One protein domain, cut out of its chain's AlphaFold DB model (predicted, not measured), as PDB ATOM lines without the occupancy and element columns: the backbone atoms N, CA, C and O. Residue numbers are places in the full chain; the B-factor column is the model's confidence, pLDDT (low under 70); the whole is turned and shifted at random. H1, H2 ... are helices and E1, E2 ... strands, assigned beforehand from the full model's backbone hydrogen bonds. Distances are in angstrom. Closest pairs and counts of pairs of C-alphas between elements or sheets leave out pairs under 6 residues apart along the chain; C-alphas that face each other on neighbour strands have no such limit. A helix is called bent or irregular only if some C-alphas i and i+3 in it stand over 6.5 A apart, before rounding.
ATOM      1  N   ASN A  39      62.384  48.173  18.877       48.59
ATOM      2  CA  ASN A  39      61.131  47.444  18.678       48.59
ATOM      3  C   ASN A  39      59.933  48.086  19.406       48.59
ATOM      4  O   ASN A  39      58.799  47.893  18.973       48.59
ATOM      5  N   GLN A  40      60.161  48.872  20.469       50.28
ATOM      6  CA  GLN A  40      59.109  49.642  21.152       50.28
ATOM      7  C   GLN A  40      58.582  50.817  20.318       50.28
ATOM      8  O   GLN A  40      57.442  51.220  20.530       50.28
ATOM      9  N   PHE A  41      59.368  51.340  19.372       48.50
ATOM     10  CA  PHE A  41      58.961  52.463  18.517       48.50
ATOM     11  C   PHE A  41      58.611  52.035  17.088       48.50
ATOM     12  O   PHE A  41      57.611  52.495  16.543       48.50
ATOM     13  N   GLY A  42      59.376  51.108  16.498       50.94
ATOM     14  CA  GLY A  42      59.193  50.707  15.100       50.94
ATOM     15  C   GLY A  42      57.848  50.033  14.820       50.94
ATOM     16  O   GLY A  42      57.197  50.349  13.827       50.94
ATOM     17  N   ALA A  43      57.394  49.138  15.706       54.44
ATOM     18  CA  ALA A  43      56.134  48.430  15.490       54.44
ATOM     19  C   ALA A  43      54.891  49.338  15.638       54.44
ATOM     20  O   ALA A  43      54.055  49.322  14.733       54.44
ATOM     21  N   PRO A  44      54.773  50.187  16.681       54.44
ATOM     22  CA  PRO A  44      53.672  51.151  16.778       54.44
ATOM     23  C   PRO A  44      53.665  52.220  15.675       54.44
ATOM     24  O   PRO A  44      52.593  52.629  15.231       54.44
ATOM     25  N   ALA A  45      54.834  52.673  15.205       52.38
ATOM     26  CA  ALA A  45      54.918  53.630  14.099       52.38
ATOM     27  C   ALA A  45      54.413  53.015  12.785       52.38
ATOM     28  O   ALA A  45      53.610  53.626  12.075       52.38
ATOM     29  N   LEU A  46      54.811  51.772  12.494       56.53
ATOM     30  CA  LEU A  46      54.319  51.051  11.322       56.53
ATOM     31  C   LEU A  46      52.818  50.744  11.427       56.53
ATOM     32  O   LEU A  46      52.095  50.875  10.444       56.53
ATOM     33  N   GLU A  47      52.324  50.403  12.618       57.56
ATOM     34  CA  GLU A  47      50.890  50.269  12.887       57.56
ATOM     35  C   GLU A  47      50.127  51.579  12.615       57.56
ATOM     36  O   GLU A  47      49.077  51.562  11.970       57.56
ATOM     37  N   ALA A  48      50.646  52.725  13.063       55.84
ATOM     38  CA  ALA A  48      50.037  54.029  12.807       55.84
ATOM     39  C   ALA A  48      50.011  54.368  11.308       55.84
ATOM     40  O   ALA A  48      48.984  54.825  10.803       55.84
ATOM     41  N   PHE A  49      51.101  54.085  10.586       57.72
ATOM     42  CA  PHE A  49      51.173  54.262   9.136       57.72
ATOM     43  C   PHE A  49      50.128  53.413   8.404       57.72
ATOM     44  O   PHE A  49      49.373  53.947   7.592       57.72
ATOM     45  N   LEU A  50      50.023  52.122   8.733       61.78
ATOM     46  CA  LEU A  50      49.053  51.201   8.128       61.78
ATOM     47  C   LEU A  50      47.596  51.645   8.341       61.78
ATOM     48  O   LEU A  50      46.734  51.330   7.526       61.78
ATOM     49  N   ASN A  51      47.317  52.405   9.402       61.94
ATOM     50  CA  ASN A  51      45.990  52.949   9.692       61.94
ATOM     51  C   ASN A  51      45.748  54.362   9.114       61.94
ATOM     52  O   ASN A  51      44.667  54.915   9.318       61.94
ATOM     53  N   SER A  52      46.722  54.965   8.427       54.09
ATOM     54  CA  SER A  52      46.644  56.352   7.946       54.09
ATOM     55  C   SER A  52      45.889  56.506   6.619       54.09
ATOM     56  O   SER A  52      45.879  55.602   5.782       54.09
ATOM     57  N   ASP A  53      45.316  57.693   6.387       57.56
ATOM     58  CA  ASP A  53      44.705  58.059   5.098       57.56
ATOM     59  C   ASP A  53      45.755  58.071   3.970       57.56
ATOM     60  O   ASP A  53      45.472  57.672   2.844       57.56
ATOM     61  N   MET A  54      47.008  58.418   4.289       58.16
ATOM     62  CA  MET A  54      48.135  58.393   3.350       58.16
ATOM     63  C   MET A  54      48.405  56.985   2.804       58.16
ATOM     64  O   MET A  54      48.673  56.819   1.616       58.16
ATOM     65  N   PHE A  55      48.326  55.957   3.650       60.72
ATOM     66  CA  PHE A  55      48.455  54.573   3.200       60.72
ATOM     67  C   PHE A  55      47.291  54.173   2.281       60.72
ATOM     68  O   PHE A  55      47.507  53.510   1.269       60.72
ATOM     69  N   GLN A  56      46.072  54.630   2.584       62.34
ATOM     70  CA  GLN A  56      44.875  54.347   1.782       62.34
ATOM     71  C   GLN A  56      44.903  55.044   0.411       62.34
ATOM     72  O   GLN A  56      44.486  54.455  -0.586       62.34
ATOM     73  N   GLU A  57      45.420  56.272   0.337       59.12
ATOM     74  CA  GLU A  57      45.459  57.077  -0.892       59.12
ATOM     75  C   GLU A  57      46.501  56.594  -1.921       59.12
ATOM     76  O   GLU A  57      46.400  56.938  -3.100       59.12
ATOM     77  N   ASN A  58      47.468  55.758  -1.519       57.78
ATOM     78  CA  ASN A  58      48.630  55.394  -2.343       57.78
ATOM     79  C   ASN A  58      48.544  54.035  -3.078       57.78
ATOM     80  O   ASN A  58      49.526  53.565  -3.652       57.78
ATOM     81  N   PHE A  59      47.363  53.419  -3.169       59.78
ATOM     82  CA  PHE A  59      47.152  52.157  -3.895       59.78
ATOM     83  C   PHE A  59      46.744  52.365  -5.370       59.78
ATOM     84  O   PHE A  59      45.601  52.110  -5.751       59.78
ATOM     85  N   VAL A  60      47.663  52.809  -6.239       52.41
ATOM     86  CA  VAL A  60      47.417  52.862  -7.701       52.41
ATOM     87  C   VAL A  60      48.664  52.473  -8.502       52.41
ATOM     88  O   VAL A  60      49.480  53.329  -8.834       52.41
ATOM     89  N   THR A  61      48.789  51.201  -8.890       54.50
ATOM     90  CA  THR A  61      49.848  50.717  -9.801       54.50
ATOM     91  C   THR A  61      49.403  49.478 -10.597       54.50
ATOM     92  O   THR A  61      48.455  48.773 -10.248       54.50
ATOM     93  N   GLU A  62      50.070  49.231 -11.729       57.03
ATOM     94  CA  GLU A  62      49.980  47.966 -12.469       57.03
ATOM     95  C   GLU A  62      51.022  46.996 -11.904       57.03
ATOM     96  O   GLU A  62      52.202  47.339 -11.857       57.03
ATOM     97  N   TYR A  63      50.604  45.795 -11.500       58.72
ATOM     98  CA  TYR A  63      51.492  44.792 -10.916       58.72
ATOM     99  C   TYR A  63      51.811  43.714 -11.961       58.72
ATOM    100  O   TYR A  63      50.951  42.891 -12.305       58.72
ATOM    101  N   PRO A  64      53.032  43.703 -12.523       56.44
ATOM    102  CA  PRO A  64      53.425  42.683 -13.480       56.44
ATOM    103  C   PRO A  64      53.604  41.342 -12.771       56.44
ATOM    104  O   PRO A  64      54.426  41.198 -11.871       56.44
ATOM    105  N   MET A  65      52.851  40.335 -13.211       60.72
ATOM    106  CA  MET A  65      53.170  38.941 -12.924       60.72
ATOM    107  C   MET A  65      53.849  38.350 -14.151       60.72
ATOM    108  O   MET A  65      53.234  38.238 -15.208       60.72
ATOM    109  N   GLU A  66      55.121  37.989 -14.015       54.62
ATOM    110  CA  GLU A  66      55.925  37.477 -15.134       54.62
ATOM    111  C   GLU A  66      55.934  35.941 -15.218       54.62
ATOM    112  O   GLU A  66      56.349  35.376 -16.228       54.62
ATOM    113  N   ASN A  67      55.449  35.249 -14.180       61.78
ATOM    114  CA  ASN A  67      55.544  33.794 -14.078       61.78
ATOM    115  C   ASN A  67      54.248  33.092 -14.502       61.78
ATOM    116  O   ASN A  67      53.146  33.508 -14.142       61.78
ATOM    117  N   ALA A  68      54.396  31.987 -15.234       65.19
ATOM    118  CA  ALA A  68      53.301  31.069 -15.513       65.19
ATOM    119  C   ALA A  68      52.813  30.420 -14.208       65.19
ATOM    120  O   ALA A  68      53.620  29.933 -13.415       65.19
ATOM    121  N   ILE A  69      51.500  30.393 -14.004       73.12
ATOM    122  CA  ILE A  69      50.850  29.666 -12.912       73.12
ATOM    123  C   ILE A  69      50.400  28.316 -13.465       73.12
ATOM    124  O   ILE A  69      49.909  28.227 -14.589       73.12
ATOM    125  N   ALA A  70      50.572  27.247 -12.699       73.19
ATOM    126  CA  ALA A  70      50.121  25.932 -13.129       73.19
ATOM    127  C   ALA A  70      48.587  25.861 -13.233       73.19
ATOM    128  O   ALA A  70      47.862  26.507 -12.470       73.19
ATOM    129  N   PHE A  71      48.086  25.074 -14.189       79.44
ATOM    130  CA  PHE A  71      46.647  24.859 -14.323       79.44
ATOM    131  C   PHE A  71      46.138  23.941 -13.194       79.44
ATOM    132  O   PHE A  71      46.741  22.894 -12.950       79.44
ATOM    133  N   ILE A 140      48.842  28.437 -17.111       78.44
ATOM    134  CA  ILE A 140      48.157  29.714 -17.242       78.44
ATOM    135  C   ILE A 140      49.238  30.794 -17.272       78.44
ATOM    136  O   ILE A 140      50.018  30.930 -16.332       78.44
ATOM    137  N   THR A 141      49.299  31.568 -18.345       80.88
ATOM    138  CA  THR A 141      50.206  32.713 -18.484       80.88
ATOM    139  C   THR A 141      49.420  34.009 -18.547       80.88
ATOM    140  O   THR A 141      48.302  34.037 -19.054       80.88
ATOM    141  N   PHE A 142      50.014  35.095 -18.062       76.81
ATOM    142  CA  PHE A 142      49.404  36.420 -18.092       76.81
ATOM    143  C   PHE A 142      50.097  37.253 -19.176       76.81
ATOM    144  O   PHE A 142      51.180  37.784 -18.930       76.81
ATOM    145  N   PRO A 143      49.527  37.371 -20.392       74.69
ATOM    146  CA  PRO A 143      50.147  38.130 -21.482       74.69
ATOM    147  C   PRO A 143      50.211  39.638 -21.201       74.69
ATOM    148  O   PRO A 143      50.904  40.378 -21.902       74.69
ATOM    149  N   ARG A 144      49.473  40.111 -20.192       75.75
ATOM    150  CA  ARG A 144      49.494  41.487 -19.702       75.75
ATOM    151  C   ARG A 144      49.585  41.490 -18.171       75.75
ATOM    152  O   ARG A 144      48.973  40.616 -17.554       75.75
ATOM    153  N   PRO A 145      50.286  42.471 -17.570       70.81
ATOM    154  CA  PRO A 145      50.275  42.701 -16.127       70.81
ATOM    155  C   PRO A 145      48.860  42.739 -15.557       70.81
ATOM    156  O   PRO A 145      47.944  43.260 -16.203       70.81
ATOM    157  N   ILE A 146      48.692  42.236 -14.335       73.75
ATOM    158  CA  ILE A 146      47.439  42.421 -13.612       73.75
ATOM    159  C   ILE A 146      47.409  43.863 -13.123       73.75
ATOM    160  O   ILE A 146      48.299  44.326 -12.413       73.75
ATOM    161  N   SER A 147      46.368  44.590 -13.503       72.06
ATOM    162  CA  SER A 147      46.163  45.951 -13.028       72.06
ATOM    163  C   SER A 147      45.109  45.947 -11.934       72.06
ATOM    164  O   SER A 147      43.951  45.626 -12.207       72.06
ATOM    165  N   LEU A 148      45.514  46.304 -10.714       73.56
ATOM    166  CA  LEU A 148      44.591  46.589  -9.621       73.56
ATOM    167  C   LEU A 148      44.255  48.085  -9.660       73.56
ATOM    168  O   LEU A 148      45.144  48.931  -9.759       73.56
ATOM    169  N   LYS A 149      42.968  48.415  -9.636       73.44
ATOM    170  CA  LYS A 149      42.441  49.776  -9.759       73.44
ATOM    171  C   LYS A 149      41.346  50.013  -8.736       73.44
ATOM    172  O   LYS A 149      40.711  49.074  -8.259       73.44
ATOM    173  N   ASP A 150      41.121  51.292  -8.450       74.12
ATOM    174  CA  ASP A 150      40.027  51.775  -7.612       74.12
ATOM    175  C   ASP A 150      39.892  50.999  -6.287       74.12
ATOM    176  O   ASP A 150      38.802  50.555  -5.916       74.12
ATOM    177  N   ILE A 151      41.022  50.808  -5.603       73.50
ATOM    178  CA  ILE A 151      41.078  50.101  -4.326       73.50
ATOM    179  C   ILE A 151      40.543  51.027  -3.230       73.50
ATOM    180  O   ILE A 151      41.038  52.136  -3.057       73.50
ATOM    181  N   GLU A 152      39.552  50.563  -2.470       79.56
ATOM    182  CA  GLU A 152      39.079  51.237  -1.258       79.56
ATOM    183  C   GLU A 152      39.249  50.289  -0.066       79.56
ATOM    184  O   GLU A 152      38.573  49.257   0.017       79.56
ATOM    185  N   LEU A 153      40.170  50.639   0.834       78.75
ATOM    186  CA  LEU A 153      40.503  49.895   2.049       78.75
ATOM    187  C   LEU A 153      40.083  50.708   3.272       78.75
ATOM    188  O   LEU A 153      40.387  51.890   3.367       78.75
ATOM    189  N   GLU A 154      39.430  50.062   4.233       80.88
ATOM    190  CA  GLU A 154      39.163  50.635   5.552       80.88
ATOM    191  C   GLU A 154      39.872  49.786   6.618       80.88
ATOM    192  O   GLU A 154      39.555  48.599   6.732       80.88
ATOM    193  N   PRO A 155      40.817  50.332   7.400       76.31
ATOM    194  CA  PRO A 155      41.449  49.586   8.483       76.31
ATOM    195  C   PRO A 155      40.402  49.203   9.534       76.31
ATOM    196  O   PRO A 155      39.608  50.032   9.979       76.31
ATOM    197  N   THR A 156      40.379  47.930   9.927       79.56
ATOM    198  CA  THR A 156      39.419  47.406  10.912       79.56
ATOM    199  C   THR A 156      40.078  47.099  12.246       79.56
ATOM    200  O   THR A 156      39.526  47.436  13.293       79.56
ATOM    201  N   GLN A 157      41.251  46.471  12.221       76.19
ATOM    202  CA  GLN A 157      42.006  46.108  13.413       76.19
ATOM    203  C   GLN A 157      43.486  46.036  13.062       76.19
ATOM    204  O   GLN A 157      43.840  45.365  12.105       76.19
ATOM    205  N   SER A 158      44.340  46.650  13.868       69.25
ATOM    206  CA  SER A 158      45.770  46.364  13.866       69.25
ATOM    207  C   SER A 158      46.168  45.916  15.265       69.25
ATOM    208  O   SER A 158      45.608  46.391  16.254       69.25
ATOM    209  N   GLU A 159      47.042  44.922  15.346       74.38
ATOM    210  CA  GLU A 159      47.601  44.457  16.606       74.38
ATOM    211  C   GLU A 159      49.057  44.032  16.434       74.38
ATOM    212  O   GLU A 159      49.433  43.383  15.454       74.38
ATOM    213  N   VAL A 160      49.876  44.376  17.425       65.25
ATOM    214  CA  VAL A 160      51.215  43.810  17.588       65.25
ATOM    215  C   VAL A 160      51.074  42.517  18.390       65.25
ATOM    216  O   VAL A 160      50.646  42.526  19.545       65.25
ATOM    217  N   LEU A 161      51.410  41.391  17.768       70.69
ATOM    218  CA  LEU A 161      51.368  40.068  18.378       70.69
ATOM    219  C   LEU A 161      52.534  39.887  19.357       70.69
ATOM    220  O   LEU A 161      53.611  40.459  19.191       70.69
ATOM    221  N   GLU A 162      52.362  39.006  20.349       62.22
ATOM    222  CA  GLU A 162      53.419  38.667  21.322       62.22
ATOM    223  C   GLU A 162      54.702  38.119  20.657       62.22
ATOM    224  O   GLU A 162      55.772  38.134  21.265       62.22
ATOM    225  N   SER A 163      54.611  37.653  19.406       63.81
ATOM    226  CA  SER A 163      55.732  37.204  18.571       63.81
ATOM    227  C   SER A 163      56.596  38.340  17.998       63.81
ATOM    228  O   SER A 163      57.645  38.047  17.425       63.81
ATOM    229  N   GLY A 164      56.194  39.610  18.143       60.31
ATOM    230  CA  GLY A 164      56.825  40.755  17.468       60.31
ATOM    231  C   GLY A 164      56.388  40.922  16.006       60.31
ATOM    232  O   GLY A 164      57.000  41.670  15.247       60.31
ATOM    233  N   GLU A 165      55.345  40.203  15.599       76.94
ATOM    234  CA  GLU A 165      54.697  40.354  14.297       76.94
ATOM    235  C   GLU A 165      53.577  41.391  14.401       76.94
ATOM    236  O   GLU A 165      52.865  41.446  15.401       76.94
ATOM    237  N   ILE A 166      53.390  42.188  13.356       74.94
ATOM    238  CA  ILE A 166      52.220  43.050  13.210       74.94
ATOM    239  C   ILE A 166      51.199  42.304  12.374       74.94
ATOM    240  O   ILE A 166      51.531  41.775  11.310       74.94
ATOM    241  N   GLN A 167      49.957  42.288  12.842       85.00
ATOM    242  CA  GLN A 167      48.814  41.874  12.052       85.00
ATOM    243  C   GLN A 167      47.847  43.045  11.893       85.00
ATOM    244  O   GLN A 167      47.236  43.485  12.864       85.00
ATOM    245  N   SER A 168      47.671  43.504  10.659       82.56
ATOM    246  CA  SER A 168      46.753  44.586  10.298       82.56
ATOM    247  C   SER A 168      45.692  44.080   9.338       82.56
ATOM    248  O   SER A 168      45.998  43.574   8.265       82.56
ATOM    249  N   CYS A 169      44.436  44.201   9.732       86.38
ATOM    250  CA  CYS A 169      43.260  43.807   8.985       86.38
ATOM    251  C   CYS A 169      42.554  45.026   8.397       86.38
ATOM    252  O   CYS A 169      42.395  46.068   9.036       86.38
ATOM    253  N   PHE A 170      42.094  44.847   7.167       85.44
ATOM    254  CA  PHE A 170      41.452  45.839   6.337       85.44
ATOM    255  C   PHE A 170      40.172  45.255   5.766       85.44
ATOM    256  O   PHE A 170      40.113  44.095   5.355       85.44
ATOM    257  N   LYS A 171      39.150  46.092   5.689       87.12
ATOM    258  CA  LYS A 171      37.946  45.836   4.927       87.12
ATOM    259  C   LYS A 171      38.120  46.417   3.533       87.12
ATOM    260  O   LYS A 171      38.170  47.631   3.350       87.12
ATOM    261  N   LEU A 172      38.196  45.535   2.550       84.75
ATOM    262  CA  LEU A 172      38.228  45.876   1.140       84.75
ATOM    263  C   LEU A 172      36.794  46.131   0.662       84.75
ATOM    264  O   LEU A 172      35.987  45.204   0.567       84.75
ATOM    265  N   LYS A 173      36.471  47.397   0.392       84.56
ATOM    266  CA  LYS A 173      35.141  47.847  -0.057       84.56
ATOM    267  C   LYS A 173      35.016  47.880  -1.569       84.56
ATOM    268  O   LYS A 173      33.941  47.610  -2.105       84.56
ATOM    269  N   LYS A 174      36.112  48.215  -2.246       83.56
ATOM    270  CA  LYS A 174      36.185  48.298  -3.699       83.56
ATOM    271  C   LYS A 174      37.527  47.763  -4.178       83.56
ATOM    272  O   LYS A 174      38.552  48.007  -3.549       83.56
ATOM    273  N   LEU A 175      37.485  47.005  -5.268       80.31
ATOM    274  CA  LEU A 175      38.647  46.514  -5.993       80.31
ATOM    275  C   LEU A 175      38.207  46.211  -7.423       80.31
ATOM    276  O   LEU A 175      37.355  45.342  -7.632       80.31
ATOM    277  N   ASP A 176      38.799  46.910  -8.383       80.88
ATOM    278  CA  ASP A 176      38.639  46.627  -9.802       80.88
ATOM    279  C   ASP A 176      39.940  46.004 -10.313       80.88
ATOM    280  O   ASP A 176      41.026  46.547 -10.133       80.88
ATOM    281  N   MET A 177      39.854  44.844 -10.953       77.75
ATOM    282  CA  MET A 177      41.023  44.118 -11.446       77.75
ATOM    283  C   MET A 177      40.887  43.884 -12.935       77.75
ATOM    284  O   MET A 177      39.888  43.331 -13.389       77.75
ATOM    285  N   SER A 178      41.905  44.270 -13.694       79.56
ATOM    286  CA  SER A 178      41.993  43.981 -15.121       79.56
ATOM    287  C   SER A 178      43.094  42.962 -15.367       79.56
ATOM    288  O   SER A 178      44.234  43.171 -14.953       79.56
ATOM    289  N   LEU A 179      42.752  41.861 -16.034       79.38
ATOM    290  CA  LEU A 179      43.685  40.787 -16.350       79.38
ATOM    291  C   LEU A 179      43.424  40.182 -17.734       79.38
ATOM    292  O   LEU A 179      42.358  40.339 -18.341       79.38
ATOM    293  N   ALA A 180      44.439  39.486 -18.233       81.06
ATOM    294  CA  ALA A 180      44.378  38.647 -19.418       81.06
ATOM    295  C   ALA A 180      45.036  37.306 -19.092       81.06
ATOM    296  O   ALA A 180      45.998  37.273 -18.326       81.06
ATOM    297  N   VAL A 181      44.506  36.219 -19.639       81.12
ATOM    298  CA  VAL A 181      44.931  34.849 -19.337       81.12
ATOM    299  C   VAL A 181      45.067  34.069 -20.628       81.12
ATOM    300  O   VAL A 181      44.093  33.961 -21.360       81.12
ATOM    301  N   ASP A 182      46.222  33.450 -20.835       84.75
ATOM    302  CA  ASP A 182      46.459  32.464 -21.884       84.75
ATOM    303  C   ASP A 182      46.652  31.080 -21.265       84.75
ATOM    304  O   ASP A 182      47.360  30.915 -20.272       84.75
ATOM    305  N   VAL A 183      46.020  30.073 -21.855       84.44
ATOM    306  CA  VAL A 183      46.118  28.675 -21.441       84.44
ATOM    307  C   VAL A 183      46.956  27.917 -22.461       84.44
ATOM    308  O   VAL A 183      46.652  27.906 -23.656       84.44
ATOM    309  N   SER A 184      48.009  27.270 -21.968       86.31
ATOM    310  CA  SER A 184      48.856  26.360 -22.741       86.31
ATOM    311  C   SER A 184      48.443  24.910 -22.507       86.31
ATOM    312  O   SER A 184      47.907  24.575 -21.449       86.31
ATOM    313  N   PHE A 185      48.715  24.047 -23.485       85.50
ATOM    314  CA  PHE A 185      48.321  22.640 -23.468       85.50
ATOM    315  C   PHE A 185      49.537  21.714 -23.567       85.50
ATOM    316  O   PHE A 185      50.567  22.088 -24.127       85.50
ATOM    317  N   GLU A 186      49.422  20.507 -23.013       82.19
ATOM    318  CA  GLU A 186      50.387  19.419 -23.207       82.19
ATOM    319  C   GLU A 186      50.456  19.073 -24.701       82.19
ATOM    320  O   GLU A 186      49.427  18.969 -25.370       82.19
ATOM    321  N   THR A 187      51.667  18.938 -25.238       70.94
ATOM    322  CA  THR A 187      51.864  18.566 -26.643       70.94
ATOM    323  C   THR A 187      51.689  17.055 -26.789       70.94
ATOM    324  O   THR A 187      52.401  16.293 -26.137       70.94
ATOM    325  N   GLU A 188      50.761  16.616 -27.641       75.44
ATOM    326  CA  GLU A 188      50.671  15.212 -28.062       75.44
ATOM    327  C   GLU A 188      51.633  14.972 -29.242       75.44
ATOM    328  O   GLU A 188      51.860  15.869 -30.061       75.44
ATOM    329  N   ASP A 189      52.186  13.760 -29.367       68.25
ATOM    330  CA  ASP A 189      53.012  13.386 -30.523       68.25
ATOM    331  C   ASP A 189      52.254  13.678 -31.840       68.25
ATOM    332  O   ASP A 189      51.208  13.083 -32.119       68.25
ATOM    333  N   ASP A 190      52.814  14.580 -32.655       71.62
ATOM    334  CA  ASP A 190      52.299  15.072 -33.943       71.62
ATOM    335  C   ASP A 190      51.102  16.056 -33.901       71.62
ATOM    336  O   ASP A 190      50.594  16.410 -34.969       71.62
ATOM    337  N   ILE A 191      50.655  16.532 -32.727       76.62
ATOM    338  CA  ILE A 191      49.562  17.518 -32.600       76.62
ATOM    339  C   ILE A 191      50.002  18.706 -31.731       76.62
ATOM    340  O   ILE A 191      50.246  18.576 -30.533       76.62
ATOM    341  N   GLU A 192      50.049  19.895 -32.336       78.06
ATOM    342  CA  GLU A 192      50.327  21.155 -31.642       78.06
ATOM    343  C   GLU A 192      49.015  21.913 -31.409       78.06
ATOM    344  O   GLU A 192      48.361  22.364 -32.352       78.06
ATOM    345  N   TYR A 193      48.601  22.025 -30.147       83.12
ATOM    346  CA  TYR A 193      47.388  22.754 -29.788       83.12
ATOM    347  C   TYR A 193      47.649  24.264 -29.745       83.12
ATOM    348  O   TYR A 193      48.628  24.691 -29.124       83.12
ATOM    349  N   PRO A 194      46.770  25.095 -30.335       79.50
ATOM    350  CA  PRO A 194      46.882  26.538 -30.198       79.50
ATOM    351  C   PRO A 194      46.644  26.958 -28.745       79.50
ATOM    352  O   PRO A 194      45.808  26.386 -28.040       79.50
ATOM    353  N   GLN A 195      47.356  27.995 -28.306       81.12
ATOM    354  CA  GLN A 195      47.053  28.654 -27.039       81.12
ATOM    355  C   GLN A 195      45.672  29.308 -27.122       81.12
ATOM    356  O   GLN A 195      45.360  29.984 -28.104       81.12
ATOM    357  N   ILE A 196      44.853  29.114 -26.088       80.44
ATOM    358  CA  ILE A 196      43.563  29.798 -25.957       80.44
ATOM    359  C   ILE A 196      43.696  30.887 -24.914       80.44
ATOM    360  O   ILE A 196      44.063  30.603 -23.775       80.44
ATOM    361  N   GLY A 197      43.322  32.104 -25.293       80.19
ATOM    362  CA  GLY A 197      43.371  33.257 -24.412       80.19
ATOM    363  C   GLY A 197      42.007  33.865 -24.108       80.19
ATOM    364  O   GLY A 197      41.035  33.750 -24.864       80.19
ATOM    365  N   MET A 198      41.950  34.536 -22.966       80.38
ATOM    366  CA  MET A 198      40.875  35.401 -22.513       80.38
ATOM    367  C   MET A 198      41.451  36.767 -22.159       80.38
ATOM    368  O   MET A 198      42.197  36.926 -21.196       80.38
ATOM    369  N   ASP A 199      41.047  37.765 -22.927       80.50
ATOM    370  CA  ASP A 199      41.454  39.154 -22.810       80.50
ATOM    371  C   ASP A 199      40.345  40.027 -22.223       80.50
ATOM    372  O   ASP A 199      39.152  39.767 -22.398       80.50
ATOM    373  N   ASN A 200      40.749  41.147 -21.616       75.50
ATOM    374  CA  ASN A 200      39.846  42.157 -21.051       75.50
ATOM    375  C   ASN A 200      38.926  41.578 -19.964       75.50
ATOM    376  O   ASN A 200      37.757  41.958 -19.856       75.50
ATOM    377  N   ILE A 201      39.454  40.652 -19.163       77.38
ATOM    378  CA  ILE A 201      38.770  40.165 -17.973       77.38
ATOM    379  C   ILE A 201      38.834  41.297 -16.948       77.38
ATOM    380  O   ILE A 201      39.900  41.603 -16.424       77.38
ATOM    381  N   ASN A 202      37.688  41.921 -16.680       81.88
ATOM    382  CA  ASN A 202      37.551  42.914 -15.620       81.88
ATOM    383  C   ASN A 202      36.734  42.307 -14.482       81.88
ATOM    384  O   ASN A 202      35.552  42.008 -14.675       81.88
ATOM    385  N   LEU A 203      37.368  42.079 -13.337       79.69
ATOM    386  CA  LEU A 203      36.745  41.581 -12.116       79.69
ATOM    387  C   LEU A 203      36.514  42.763 -11.185       79.69
ATOM    388  O   LEU A 203      37.468  43.399 -10.755       79.69
ATOM    389  N   ASN A 204      35.253  43.020 -10.855       84.38
ATOM    390  CA  ASN A 204      34.893  44.031  -9.870       84.38
ATOM    391  C   ASN A 204      34.388  43.315  -8.628       84.38
ATOM    392  O   ASN A 204      33.578  42.389  -8.749       84.38
ATOM    393  N   LEU A 205      34.849  43.748  -7.460       84.06
ATOM    394  CA  LEU A 205      34.408  43.211  -6.179       84.06
ATOM    395  C   LEU A 205      32.871  43.257  -6.077       84.06
ATOM    396  O   LEU A 205      32.252  44.302  -6.276       84.06
ATOM    397  N   ASP A 206      32.245  42.122  -5.776       83.94
ATOM    398  CA  ASP A 206      30.783  41.990  -5.689       83.94
ATOM    399  C   ASP A 206      30.224  42.191  -4.267       83.94
ATOM    400  O   ASP A 206      29.010  42.152  -4.054       83.94
ATOM    401  N   GLY A 207      31.103  42.444  -3.295       83.38
ATOM    402  CA  GLY A 207      30.777  42.789  -1.914       83.38
ATOM    403  C   GLY A 207      32.036  42.907  -1.057       83.38
ATOM    404  O   GLY A 207      33.106  42.486  -1.477       83.38
ATOM    405  N   GLU A 208      31.910  43.445   0.153       87.62
ATOM    406  CA  GLU A 208      33.051  43.659   1.056       87.62
ATOM    407  C   GLU A 208      33.808  42.352   1.370       87.62
ATOM    408  O   GLU A 208      33.202  41.274   1.439       87.62
ATOM    409  N   ARG A 209      35.129  42.445   1.564       85.62
ATOM    410  CA  ARG A 209      36.005  41.332   1.972       85.62
ATOM    411  C   ARG A 209      36.975  41.772   3.061       85.62
ATOM    412  O   ARG A 209      37.454  42.900   3.030       85.62
ATOM    413  N   ASP A 210      37.293  40.865   3.978       85.19
ATOM    414  CA  ASP A 210      38.301  41.108   5.010       85.19
ATOM    415  C   ASP A 210      39.664  40.565   4.557       85.19
ATOM    416  O   ASP A 210      39.793  39.404   4.150       85.19
ATOM    417  N   VAL A 211      40.682  41.417   4.633       85.50
ATOM    418  CA  VAL A 211      42.063  41.129   4.240       85.50
ATOM    419  C   VAL A 211      42.972  41.492   5.392       85.50
ATOM    420  O   VAL A 211      43.000  42.644   5.802       85.50
ATOM    421  N   CYS A 212      43.736  40.538   5.902       85.50
ATOM    422  CA  CYS A 212      44.740  40.809   6.915       85.50
ATOM    423  C   CYS A 212      46.136  40.672   6.319       85.50
ATOM    424  O   CYS A 212      46.419  39.771   5.538       85.50
ATOM    425  N   VAL A 213      47.020  41.567   6.713       85.38
ATOM    426  CA  VAL A 213      48.443  41.532   6.432       85.38
ATOM    427  C   VAL A 213      49.141  41.175   7.726       85.38
ATOM    428  O   VAL A 213      48.914  41.820   8.747       85.38
ATOM    429  N   ARG A 214      49.981  40.148   7.685       85.44
ATOM    430  CA  ARG A 214      50.901  39.810   8.762       85.44
ATOM    431  C   ARG A 214      52.321  40.026   8.274       85.44
ATOM    432  O   ARG A 214      52.680  39.566   7.197       85.44
ATOM    433  N   LEU A 215      53.118  40.724   9.062       82.69
ATOM    434  CA  LEU A 215      54.518  40.979   8.759       82.69
ATOM    435  C   LEU A 215      55.328  40.971  10.048       82.69
ATOM    436  O   LEU A 215      54.812  41.282  11.122       82.69
ATOM    437  N   LYS A 216      56.605  40.631   9.945       80.31
ATOM    438  CA  LYS A 216      57.537  40.715  11.058       80.31
ATOM    439  C   LYS A 216      58.349  41.995  10.939       80.31
ATOM    440  O   LYS A 216      58.920  42.258   9.884       80.31
ATOM    441  N   VAL A 217      58.410  42.758  12.027       66.56
ATOM    442  CA  VAL A 217      59.249  43.957  12.118       66.56
ATOM    443  C   VAL A 217      60.471  43.626  12.956       66.56
ATOM    444  O   VAL A 217      60.362  43.290  14.133       66.56
ATOM    445  N   ASP A 218      61.641  43.711  12.341       64.94
ATOM    446  CA  ASP A 218      62.928  43.628  13.009       64.94
ATOM    447  C   ASP A 218      63.817  44.766  12.509       64.94
ATOM    448  O   ASP A 218      64.548  44.632  11.529       64.94
ATOM    449  N   MET A 219      63.786  45.880  13.238       54.19
ATOM    450  CA  MET A 219      64.562  47.089  12.940       54.19
ATOM    451  C   MET A 219      66.086  46.871  12.983       54.19
ATOM    452  O   MET A 219      66.846  47.781  12.673       54.19
ATOM    453  N   THR A 220      66.551  45.680  13.378       51.97
ATOM    454  CA  THR A 220      67.974  45.311  13.385       51.97
ATOM    455  C   THR A 220      68.433  44.607  12.106       51.97
ATOM    456  O   THR A 220      69.624  44.333  11.949       51.97
ATOM    457  N   GLN A 221      67.511  44.295  11.194       55.44
ATOM    458  CA  GLN A 221      67.798  43.661   9.910       55.44
ATOM    459  C   GLN A 221      67.624  44.660   8.766       55.44
ATOM    460  O   GLN A 221      66.874  45.622   8.875       55.44
ATOM    461  N   SER A 222      68.336  44.433   7.663       58.25
ATOM    462  CA  SER A 222      68.086  45.128   6.399       58.25
ATOM    463  C   SER A 222      67.737  44.074   5.342       58.25
ATOM    464  O   SER A 222      68.593  43.233   5.032       58.25
ATOM    465  N   PRO A 223      66.491  44.057   4.832       58.72
ATOM    466  CA  PRO A 223      65.389  44.977   5.156       58.72
ATOM    467  C   PRO A 223      64.780  44.738   6.559       58.72
ATOM    468  O   PRO A 223      64.772  43.593   7.019       58.72
ATOM    469  N   PRO A 224      64.231  45.774   7.229       56.56
ATOM    470  CA  PRO A 224      63.681  45.675   8.588       56.56
ATOM    471  C   PRO A 224      62.332  44.953   8.655       56.56
ATOM    472  O   PRO A 224      61.802  44.704   9.736       56.56
ATOM    473  N   ILE A 225      61.753  44.627   7.501       68.00
ATOM    474  CA  ILE A 225      60.497  43.896   7.391       68.00
ATOM    475  C   ILE A 225      60.761  42.562   6.711       68.00
ATOM    476  O   ILE A 225      61.313  42.505   5.610       68.00
ATOM    477  N   SER A 226      60.321  41.487   7.358       73.62
ATOM    478  CA  SER A 226      60.405  40.123   6.844       73.62
ATOM    479  C   SER A 226      59.076  39.386   6.993       73.62
ATOM    480  O   SER A 226      58.131  39.880   7.609       73.62
ATOM    481  N   ASP A 227      59.003  38.185   6.413       77.38
ATOM    482  CA  ASP A 227      57.895  37.241   6.609       77.38
ATOM    483  C   ASP A 227      56.507  37.823   6.282       77.38
ATOM    484  O   ASP A 227      55.517  37.534   6.952       77.38
ATOM    485  N   PHE A 228      56.442  38.645   5.231       78.19
ATOM    486  CA  PHE A 228      55.207  39.262   4.759       78.19
ATOM    487  C   PHE A 228      54.210  38.202   4.262       78.19
ATOM    488  O   PHE A 228      54.535  37.372   3.410       78.19
ATOM    489  N   GLN A 229      52.984  38.238   4.778       81.06
ATOM    490  CA  GLN A 229      51.909  37.310   4.445       81.06
ATOM    491  C   GLN A 229      50.572  38.041   4.353       81.06
ATOM    492  O   GLN A 229      50.190  38.774   5.263       81.06
ATOM    493  N   ILE A 230      49.802  37.761   3.301       77.94
ATOM    494  CA  ILE A 230      48.376  38.099   3.270       77.94
ATOM    495  C   ILE A 230      47.564  36.914   3.782       77.94
ATOM    496  O   ILE A 230      47.591  35.822   3.213       77.94
ATOM    497  N   ILE A 231      46.815  37.160   4.849       80.56
ATOM    498  CA  ILE A 231      45.853  36.256   5.460       80.56
ATOM    499  C   ILE A 231      44.463  36.682   4.993       80.56
ATOM    500  O   ILE A 231      43.972  37.765   5.313       80.56
ATOM    501  N   ARG A 232      43.814  35.806   4.232       72.25
ATOM    502  CA  ARG A 232      42.413  35.976   3.837       72.25
ATOM    503  C   ARG A 232      41.475  35.795   5.035       72.25
ATOM    504  O   ARG A 232      41.696  34.897   5.851       72.25
ATOM    505  N   GLY A 233      40.429  36.619   5.116       67.56
ATOM    506  CA  GLY A 233      39.293  36.391   6.011       67.56
ATOM    507  C   GLY A 233      38.461  35.162   5.610       67.56
ATOM    508  O   GLY A 233      38.863  34.358   4.766       67.56
ATOM    509  N   GLU A 234      37.280  34.990   6.210       69.19
ATOM    510  CA  GLU A 234      36.361  33.920   5.799       69.19
ATOM    511  C   GLU A 234      35.801  34.183   4.386       69.19
ATOM    512  O   GLU A 234      35.071  35.149   4.170       69.19
ATOM    513  N   GLY A 235      36.093  33.286   3.437       68.00
ATOM    514  CA  GLY A 235      35.501  33.278   2.094       68.00
ATOM    515  C   GLY A 235      36.502  33.403   0.941       68.00
ATOM    516  O   GLY A 235      37.702  33.566   1.145       68.00
ATOM    517  N   ASP A 236      35.969  33.301  -0.278       72.44
ATOM    518  CA  ASP A 236      36.703  33.438  -1.542       72.44
ATOM    519  C   ASP A 236      36.887  34.937  -1.883       72.44
ATOM    520  O   ASP A 236      35.957  35.748  -1.739       72.44
ATOM    521  N   PHE A 237      38.082  35.316  -2.349       70.88
ATOM    522  CA  PHE A 237      38.372  36.680  -2.820       70.88
ATOM    523  C   PHE A 237      37.643  36.963  -4.134       70.88
ATOM    524  O   PHE A 237      37.157  38.073  -4.353       70.88
ATOM    525  N   VAL A 238      37.544  35.946  -4.995       75.25
ATOM    526  CA  VAL A 238      36.892  36.027  -6.301       75.25
ATOM    527  C   VAL A 238      35.703  35.073  -6.320       75.25
ATOM    528  O   VAL A 238      35.864  33.856  -6.283       75.25
ATOM    529  N   SER A 239      34.489  35.617  -6.413       79.75
ATOM    530  CA  SER A 239      33.279  34.793  -6.454       79.75
ATOM    531  C   SER A 239      33.038  34.165  -7.835       79.75
ATOM    532  O   SER A 239      33.477  34.664  -8.878       79.75
ATOM    533  N   ASP A 240      32.251  33.085  -7.865       75.81
ATOM    534  CA  ASP A 240      31.793  32.469  -9.118       75.81
ATOM    535  C   ASP A 240      30.957  33.431  -9.981       75.81
ATOM    536  O   ASP A 240      30.890  33.265 -11.206       75.81
ATOM    537  N   ASP A 241      30.297  34.407  -9.357       79.62
ATOM    538  CA  ASP A 241      29.486  35.412 -10.040       79.62
ATOM    539  C   ASP A 241      30.370  36.480 -10.690       79.62
ATOM    540  O   ASP A 241      30.118  36.852 -11.841       79.62
ATOM    541  N   MET A 242      31.458  36.887 -10.023       80.50
ATOM    542  CA  MET A 242      32.489  37.757 -10.600       80.50
ATOM    543  C   MET A 242      33.093  37.114 -11.852       80.50
ATOM    544  O   MET A 242      33.072  37.718 -12.923       80.50
ATOM    545  N   ILE A 243      33.531  35.852 -11.769       76.69
ATOM    546  CA  ILE A 243      34.119  35.138 -12.917       76.69
ATOM    547  C   ILE A 243      33.130  34.997 -14.069       76.69
ATOM    548  O   ILE A 243      33.491  35.202 -15.227       76.69
ATOM    549  N   GLN A 244      31.871  34.667 -13.785       74.75
ATOM    550  CA  GLN A 244      30.856  34.550 -14.832       74.75
ATOM    551  C   GLN A 244      30.543  35.888 -15.498       74.75
ATOM    552  O   GLN A 244      30.322  35.922 -16.712       74.75
ATOM    553  N   ALA A 245      30.496  36.977 -14.728       77.62
ATOM    554  CA  ALA A 245      30.289  38.314 -15.265       77.62
ATOM    555  C   ALA A 245      31.448  38.712 -16.187       77.62
ATOM    556  O   ALA A 245      31.206  39.135 -17.322       77.62
ATOM    557  N   SER A 246      32.689  38.490 -15.753       77.94
ATOM    558  CA  SER A 246      33.880  38.822 -16.537       77.94
ATOM    559  C   SER A 246      34.035  37.935 -17.769       77.94
ATOM    560  O   SER A 246      34.284  38.455 -18.852       77.94
ATOM    561  N   ALA A 247      33.797  36.624 -17.667       72.88
ATOM    562  CA  ALA A 247      33.884  35.697 -18.801       72.88
ATOM    563  C   ALA A 247      32.892  36.034 -19.929       72.88
ATOM    564  O   ALA A 247      33.184  35.807 -21.101       72.88
ATOM    565  N   ARG A 248      31.724  36.610 -19.606       73.31
ATOM    566  CA  ARG A 248      30.753  37.079 -20.613       73.31
ATOM    567  C   ARG A 248      31.198  38.351 -21.335       73.31
ATOM    568  O   ARG A 248      30.769  38.576 -22.462       73.31
ATOM    569  N   ALA A 249      31.996  39.186 -20.675       73.38
ATOM    570  CA  ALA A 249      32.516  40.438 -21.220       73.38
ATOM    571  C   ALA A 249      33.899  40.278 -21.881       73.38
ATOM    572  O   ALA A 249      34.307  41.145 -22.655       73.38
ATOM    573  N   ALA A 250      34.603  39.183 -21.588       76.19
ATOM    574  CA  ALA A 250      35.937  38.897 -22.091       76.19
ATOM    575  C   ALA A 250      35.964  38.692 -23.614       76.19
ATOM    576  O   ALA A 250      35.021  38.200 -24.244       76.19
ATOM    577  N   THR A 251      37.090  39.064 -24.215       79.38
ATOM    578  CA  THR A 251      37.412  38.749 -25.608       79.38
ATOM    579  C   THR A 251      38.209  37.454 -25.635       79.38
ATOM    580  O   THR A 251      39.124  37.287 -24.846       79.38
ATOM    581  N   PHE A 252      37.869  36.532 -26.527       76.88
ATOM    582  CA  PHE A 252      38.538  35.233 -26.603       76.88
ATOM    583  C   PHE A 252      39.460  35.184 -27.818       76.88
ATOM    584  O   PHE A 252      39.037  35.575 -28.911       76.88
ATOM    585  N   THR A 253      40.676  34.688 -27.620       80.38
ATOM    586  CA  THR A 253      41.729  34.520 -28.632       80.38
ATOM    587  C   THR A 253      42.074  33.031 -28.784       80.38
ATOM    588  O   THR A 253      41.675  32.207 -27.960       80.38
ATOM    589  N   GLY A 254      42.738  32.650 -29.881       76.19
ATOM    590  CA  GLY A 254      43.095  31.243 -30.142       76.19
ATOM    591  C   GLY A 254      41.994  30.381 -30.777       76.19
ATOM    592  O   GLY A 254      42.190  29.193 -30.990       76.19
ATOM    593  N   LEU A 255      40.843  30.974 -31.125       75.25
ATOM    594  CA  LEU A 255      39.752  30.325 -31.879       75.25
ATOM    595  C   LEU A 255      39.697  30.789 -33.347       75.25
ATOM    596  O   LEU A 255      38.634  30.807 -33.980       75.25
ATOM    597  N   GLU A 256      40.834  31.239 -33.869       73.12
ATOM    598  CA  GLU A 256      40.976  31.718 -35.241       73.12
ATOM    599  C   GLU A 256      40.774  30.551 -36.221       73.12
ATOM    600  O   GLU A 256      41.353  29.485 -36.047       73.12
ATOM    601  N   GLY A 257      39.905  30.733 -37.221       70.00
ATOM    602  CA  GLY A 257      39.490  29.678 -38.160       70.00
ATOM    603  C   GLY A 257      38.047  29.216 -37.944       70.00
ATOM    604  O   GLY A 257      37.259  29.180 -38.886       70.00
ATOM    605  N   TYR A 258      37.628  29.029 -36.689       74.75
ATOM    606  CA  TYR A 258      36.266  28.595 -36.373       74.75
ATOM    607  C   TYR A 258      35.179  29.565 -36.860       74.75
ATOM    608  O   TYR A 258      35.299  30.787 -36.756       74.75
ATOM    609  N   SER A 259      34.046  29.009 -37.307       80.06
ATOM    610  CA  SER A 259      32.875  29.806 -37.689       80.06
ATOM    611  C   SER A 259      32.348  30.664 -36.529       80.06
ATOM    612  O   SER A 259      32.393  30.252 -35.369       80.06
ATOM    613  N   GLU A 260      31.748  31.816 -36.841       79.06
ATOM    614  CA  GLU A 260      31.155  32.729 -35.849       79.06
ATOM    615  C   GLU A 260      30.124  32.026 -34.942       79.06
ATOM    616  O   GLU A 260      30.039  32.292 -33.743       79.06
ATOM    617  N   VAL A 261      29.369  31.066 -35.487       78.44
ATOM    618  CA  VAL A 261      28.411  30.255 -34.722       78.44
ATOM    619  C   VAL A 261      29.134  29.365 -33.709       78.44
ATOM    620  O   VAL A 261      28.733  29.313 -32.546       78.44
ATOM    621  N   THR A 262      30.213  28.699 -34.120       74.06
ATOM    622  CA  THR A 262      31.017  27.831 -33.246       74.06
ATOM    623  C   THR A 262      31.723  28.636 -32.163       74.06
ATOM    624  O   THR A 262      31.674  28.257 -30.993       74.06
ATOM    625  N   GLN A 263      32.293  29.790 -32.519       74.25
ATOM    626  CA  GLN A 263      32.884  30.718 -31.558       74.25
ATOM    627  C   GLN A 263      31.847  31.178 -30.527       74.25
ATOM    628  O   GLN A 263      32.124  31.175 -29.332       74.25
ATOM    629  N   ASN A 264      30.623  31.506 -30.950       74.75
ATOM    630  CA  ASN A 264      29.555  31.903 -30.032       74.75
ATOM    631  C   ASN A 264      29.097  30.761 -29.110       74.75
ATOM    632  O   ASN A 264      28.769  31.016 -27.952       74.75
ATOM    633  N   ILE A 265      29.086  29.509 -29.573       75.00
ATOM    634  CA  ILE A 265      28.783  28.348 -28.719       75.00
ATOM    635  C   ILE A 265      29.903  28.133 -27.694       75.00
ATOM    636  O   ILE A 265      29.621  28.006 -26.502       75.00
ATOM    637  N   ALA A 266      31.167  28.160 -28.125       70.44
ATOM    638  CA  ALA A 266      32.315  28.035 -27.230       70.44
ATOM    639  C   ALA A 266      32.293  29.123 -26.141       70.44
ATOM    640  O   ALA A 266      32.372  28.799 -24.954       70.44
ATOM    641  N   LYS A 267      32.069  30.387 -26.535       70.81
ATOM    642  CA  LYS A 267      31.976  31.553 -25.637       70.81
ATOM    643  C   LYS A 267      30.850  31.450 -24.612       70.81
ATOM    644  O   LYS A 267      31.030  31.842 -23.467       70.81
ATOM    645  N   ASN A 268      29.691  30.924 -25.003       72.25
ATOM    646  CA  ASN A 268      28.515  30.901 -24.131       72.25
ATOM    647  C   ASN A 268      28.356  29.606 -23.325       72.25
ATOM    648  O   ASN A 268      27.543  29.570 -22.405       72.25
ATOM    649  N   THR A 269      29.060  28.526 -23.679       69.50
ATOM    650  CA  THR A 269      28.832  27.195 -23.086       69.50
ATOM    651  C   THR A 269      30.089  26.586 -22.473       69.50
ATOM    652  O   THR A 269      30.056  26.197 -21.310       69.50
ATOM    653  N   ALA A 270      31.192  26.508 -23.219       66.31
ATOM    654  CA  ALA A 270      32.404  25.826 -22.758       66.31
ATOM    655  C   ALA A 270      33.280  26.737 -21.886       66.31
ATOM    656  O   ALA A 270      33.713  26.352 -20.800       66.31
ATOM    657  N   LEU A 271      33.483  27.976 -22.328       66.38
ATOM    658  CA  LEU A 271      34.407  28.912 -21.696       66.38
ATOM    659  C   LEU A 271      33.977  29.383 -20.294       66.38
ATOM    660  O   LEU A 271      34.837  29.433 -19.420       66.38
ATOM    661  N   PRO A 272      32.685  29.622 -19.990       67.62
ATOM    662  CA  PRO A 272      32.261  29.921 -18.620       67.62
ATOM    663  C   PRO A 272      32.525  28.767 -17.642       67.62
ATOM    664  O   PRO A 272      32.802  29.004 -16.469       67.62
ATOM    665  N   ALA A 273      32.454  27.516 -18.111       68.56
ATOM    666  CA  ALA A 273      32.798  26.356 -17.294       68.56
ATOM    667  C   ALA A 273      34.314  26.273 -17.066       68.56
ATOM    668  O   ALA A 273      34.736  26.039 -15.938       68.56
ATOM    669  N   MET A 274      35.124  26.539 -18.096       66.94
ATOM    670  CA  MET A 274      36.586  26.625 -17.971       66.94
ATOM    671  C   MET A 274      37.021  27.752 -17.028       66.94
ATOM    672  O   MET A 274      37.887  27.538 -16.190       66.94
ATOM    673  N   ALA A 275      36.381  28.920 -17.094       68.00
ATOM    674  CA  ALA A 275      36.694  30.052 -16.227       68.00
ATOM    675  C   ALA A 275      36.482  29.731 -14.735       68.00
ATOM    676  O   ALA A 275      37.254  30.185 -13.897       68.00
ATOM    677  N   ARG A 276      35.500  28.882 -14.390       69.31
ATOM    678  CA  ARG A 276      35.335  28.383 -13.011       69.31
ATOM    679  C   ARG A 276      36.490  27.493 -12.561       69.31
ATOM    680  O   ARG A 276      36.881  27.569 -11.404       69.31
ATOM    681  N   TYR A 277      37.053  26.685 -13.462       72.06
ATOM    682  CA  TYR A 277      38.260  25.911 -13.156       72.06
ATOM    683  C   TYR A 277      39.475  26.812 -12.946       72.06
ATOM    684  O   TYR A 277      40.323  26.472 -12.141       72.06
ATOM    685  N   LEU A 278      39.531  27.977 -13.596       70.88
ATOM    686  CA  LEU A 278      40.612  28.952 -13.414       70.88
ATOM    687  C   LEU A 278      40.524  29.735 -12.099       70.88
ATOM    688  O   LEU A 278      41.490  30.406 -11.749       70.88
ATOM    689  N   ARG A 279      39.398  29.668 -11.372       75.62
ATOM    690  CA  ARG A 279      39.172  30.469 -10.160       75.62
ATOM    691  C   ARG A 279      40.319  30.379  -9.154       75.62
ATOM    692  O   ARG A 279      40.801  31.445  -8.798       75.62
ATOM    693  N   PRO A 280      40.803  29.191  -8.739       74.44
ATOM    694  CA  PRO A 280      41.873  29.108  -7.745       74.44
ATOM    695  C   PRO A 280      43.145  29.820  -8.211       74.44
ATOM    696  O   PRO A 280      43.727  30.591  -7.467       74.44
ATOM    697  N   SER A 281      43.518  29.654  -9.482       74.19
ATOM    698  CA  SER A 281      44.694  30.317 -10.055       74.19
ATOM    699  C   SER A 281      44.524  31.830 -10.170       74.19
ATOM    700  O   SER A 281      45.490  32.571 -10.012       74.19
ATOM    701  N   VAL A 282      43.305  32.303 -10.452       73.81
ATOM    702  CA  VAL A 282      42.979  33.735 -10.453       73.81
ATOM    703  C   VAL A 282      42.979  34.284  -9.024       73.81
ATOM    704  O   VAL A 282      43.463  35.386  -8.809       73.81
ATOM    705  N   GLU A 283      42.496  33.534  -8.037       76.19
ATOM    706  CA  GLU A 283      42.568  33.926  -6.626       76.19
ATOM    707  C   GLU A 283      44.009  34.004  -6.123       76.19
ATOM    708  O   GLU A 283      44.375  35.007  -5.517       76.19
ATOM    709  N   ASP A 284      44.834  33.006  -6.434       75.19
ATOM    710  CA  ASP A 284      46.257  32.994  -6.085       75.19
ATOM    711  C   ASP A 284      46.983  34.184  -6.724       75.19
ATOM    712  O   ASP A 284      47.750  34.884  -6.063       75.19
ATOM    713  N   ALA A 285      46.692  34.464  -7.998       72.31
ATOM    714  CA  ALA A 285      47.202  35.629  -8.714       72.31
ATOM    715  C   ALA A 285      46.819  36.954  -8.037       72.31
ATOM    716  O   ALA A 285      47.655  37.842  -7.873       72.31
ATOM    717  N   VAL A 286      45.558  37.091  -7.626       75.12
ATOM    718  CA  VAL A 286      45.058  38.288  -6.938       75.12
ATOM    719  C   VAL A 286      45.699  38.436  -5.563       75.12
ATOM    720  O   VAL A 286      46.123  39.534  -5.206       75.12
ATOM    721  N   GLN A 287      45.826  37.346  -4.807       77.56
ATOM    722  CA  GLN A 287      46.480  37.355  -3.502       77.56
ATOM    723  C   GLN A 287      47.960  37.732  -3.623       77.56
ATOM    724  O   GLN A 287      48.450  38.528  -2.823       77.56
ATOM    725  N   LEU A 288      48.659  37.217  -4.636       75.56
ATOM    726  CA  LEU A 288      50.047  37.571  -4.921       75.56
ATOM    727  C   LEU A 288      50.179  39.050  -5.307       75.56
ATOM    728  O   LEU A 288      51.050  39.740  -4.788       75.56
ATOM    729  N   ALA A 289      49.304  39.550  -6.182       74.38
ATOM    730  CA  ALA A 289      49.314  40.945  -6.610       74.38
ATOM    731  C   ALA A 289      49.039  41.901  -5.438       74.38
ATOM    732  O   ALA A 289      49.772  42.870  -5.257       74.38
ATOM    733  N   LEU A 290      48.041  41.596  -4.602       76.19
ATOM    734  CA  LEU A 290      47.786  42.336  -3.364       76.19
ATOM    735  C   LEU A 290      48.993  42.254  -2.424       76.19
ATOM    736  O   LEU A 290      49.414  43.270  -1.888       76.19
ATOM    737  N   SER A 291      49.601  41.078  -2.258       77.12
ATOM    738  CA  SER A 291      50.781  40.915  -1.402       77.12
ATOM    739  C   SER A 291      51.930  41.817  -1.837       77.12
ATOM    740  O   SER A 291      52.487  42.538  -1.012       77.12
ATOM    741  N   SER A 292      52.249  41.818  -3.130       75.38
ATOM    742  CA  SER A 292      53.276  42.687  -3.703       75.38
ATOM    743  C   SER A 292      52.935  44.165  -3.520       75.38
ATOM    744  O   SER A 292      53.814  44.940  -3.161       75.38
ATOM    745  N   ALA A 293      51.664  44.541  -3.692       74.25
ATOM    746  CA  ALA A 293      51.189  45.909  -3.501       74.25
ATOM    747  C   ALA A 293      51.434  46.425  -2.085       74.25
ATOM    748  O   ALA A 293      52.056  47.467  -1.883       74.25
ATOM    749  N   PHE A 294      50.972  45.665  -1.094       76.69
ATOM    750  CA  PHE A 294      51.178  46.008   0.305       76.69
ATOM    751  C   PHE A 294      52.668  46.042   0.652       76.69
ATOM    752  O   PHE A 294      53.120  46.980   1.303       76.69
ATOM    753  N   GLN A 295      53.441  45.055   0.192       75.50
ATOM    754  CA  GLN A 295      54.872  44.998   0.457       75.50
ATOM    755  C   GLN A 295      55.620  46.194  -0.145       75.50
ATOM    756  O   GLN A 295      56.472  46.759   0.530       75.50
ATOM    757  N   GLU A 296      55.299  46.607  -1.372       71.75
ATOM    758  CA  GLU A 296      55.917  47.764  -2.027       71.75
ATOM    759  C   GLU A 296      55.577  49.073  -1.307       71.75
ATOM    760  O   GLU A 296      56.482  49.852  -1.012       71.75
ATOM    761  N   GLN A 297      54.309  49.299  -0.948       69.44
ATOM    762  CA  GLN A 297      53.900  50.509  -0.221       69.44
ATOM    763  C   GLN A 297      54.558  50.603   1.158       69.44
ATOM    764  O   GLN A 297      55.048  51.660   1.562       69.44
ATOM    765  N   ILE A 298      54.634  49.480   1.867       68.81
ATOM    766  CA  ILE A 298      55.309  49.409   3.161       68.81
ATOM    767  C   ILE A 298      56.828  49.574   2.994       68.81
ATOM    768  O   ILE A 298      57.461  50.262   3.795       68.81
ATOM    769  N   ALA A 299      57.425  48.998   1.949       62.88
ATOM    770  CA  ALA A 299      58.848  49.145   1.644       62.88
ATOM    771  C   ALA A 299      59.216  50.586   1.267       62.88
ATOM    772  O   ALA A 299      60.249  51.071   1.709       62.88
ATOM    773  N   LEU A 300      58.379  51.310   0.516       58.75
ATOM    774  CA  LEU A 300      58.606  52.728   0.214       58.75
ATOM    775  C   LEU A 300      58.700  53.555   1.502       58.75
ATOM    776  O   LEU A 300      59.618  54.362   1.639       58.75
ATOM    777  N   HIS A 301      57.821  53.300   2.472       54.91
ATOM    778  CA  HIS A 301      57.835  53.999   3.757       54.91
ATOM    779  C   HIS A 301      59.010  53.572   4.656       54.91
ATOM    780  O   HIS A 301      59.666  54.406   5.277       54.91
ATOM    781  N   THR A 302      59.333  52.278   4.680       50.75
ATOM    782  CA  THR A 302      60.398  51.722   5.534       50.75
ATOM    783  C   THR A 302      61.797  51.760   4.923       50.75
ATOM    784  O   THR A 302      62.773  51.596   5.644       50.75
ATOM    785  N   SER A 303      61.942  52.081   3.637       47.03
ATOM    786  CA  SER A 303      63.248  52.298   2.993       47.03
ATOM    787  C   SER A 303      64.022  53.484   3.587       47.03
ATOM    788  O   SER A 303      65.251  53.512   3.551       47.03
ATOM    789  N   ASN A 304      63.317  54.427   4.219       41.69
ATOM    790  CA  ASN A 304      63.933  55.478   5.029       41.69
ATOM    791  C   ASN A 304      64.525  54.925   6.339       41.69
ATOM    792  O   ASN A 304      65.497  55.475   6.848       41.69
TER     793      ASN A 304
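This is residues 39 to 71 and 140 to 304 of the 679 residues of an uncharacterized protein of Halobacteriovoraceae bacterium (UniProt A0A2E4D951). A twisted sheet of seven strands, with E2, E3 and E4 sharply bent, curls round one long helix, H5. H3 and H4 pack side by side at one end of the long axis, H1 packs on the sheet at the other, and residues 186 to 192 stick out as a free loop between E3 and E4. The printed part has 198 residues, with five named helices and seven named strands in the order H1 H2 E1 E2 E3 E4 E5 E6 H3 E7 H4 H5. The sheet is branched at E3, its neighbour pairs are antiparallel, and the class is mixed. The whole is only just loose, close to compact, with a radius of gyration of the C-alphas of 19.9 A, and elongated, spanning 67 by 36 by 25 A.

H1, residues 39 to 50, is on the sheet at a height of 8.4 A. H2, residues 53 to 57, only grazes it. E1, residues 61 to 63, is an edge strand beside E2, residues 146 to 160, with N 63 and O 146 2.9 A apart. E2, E3, residues 165 to 185, and E4, residues 196 to 204, form a meander, each strand the antiparallel neighbour of the one before; N 149 and O 176 are 2.7 A apart, N 198 and O 181 2.7 A. E5, residues 209 to 217, is on the same side of E3 as E4, with N 170 and O 211 2.7 A apart. E5 and E6, residues 225 to 232, are a hairpin, with N 231 and O 212 2.7 A apart. H3, residues 240 to 249, stands at the sheet's level; its closest C-alpha pair with E4 is Ser 246 and Ile 201, 5.3 A. E7, residues 251 to 253, is an edge strand beside E4, with N 199 and O 251 2.8 A apart. H4, residues 260 to 277, touches H3 at a shallow tilt of 25 degrees, opposite ways, closest at the C-alphas of Ala 247 and Pro 272, 6.0 A. The sheet curls round H5, residues 279 to 302; the closest C-alphas of E6 and H5 are Ile 230 and Ser 291, 6.0 A. H2, H3 and H5 have every O i to N i+4 pair within hydrogen-bond range, H1 6 of 8 and H4 11 of 14.

H1 begins at C-alpha 39, (61.131, 47.444, 18.678). E2 is 31.5 A long and bends by 88 degrees at residue 150; E3, 42.2 A, bends by 95 degrees at residue 171. H4 is 24.7 A long, with a kink of 37 degrees near residue 270. H5, 33.9 A, ends at C-alpha 302, (60.398, 51.722, 5.534).

The C-alphas of Gln 40 and Ser 259 are farthest apart, 67.4 A. Residues 72 to 139 are not printed; C-alphas 71 and 140 are 5.9 A apart across the cut. Of the links printed whole, none is long. The mean pLDDT of the printed part is 72.0; 64 residues are under 70, among them 39 to 68 and 297 to 304.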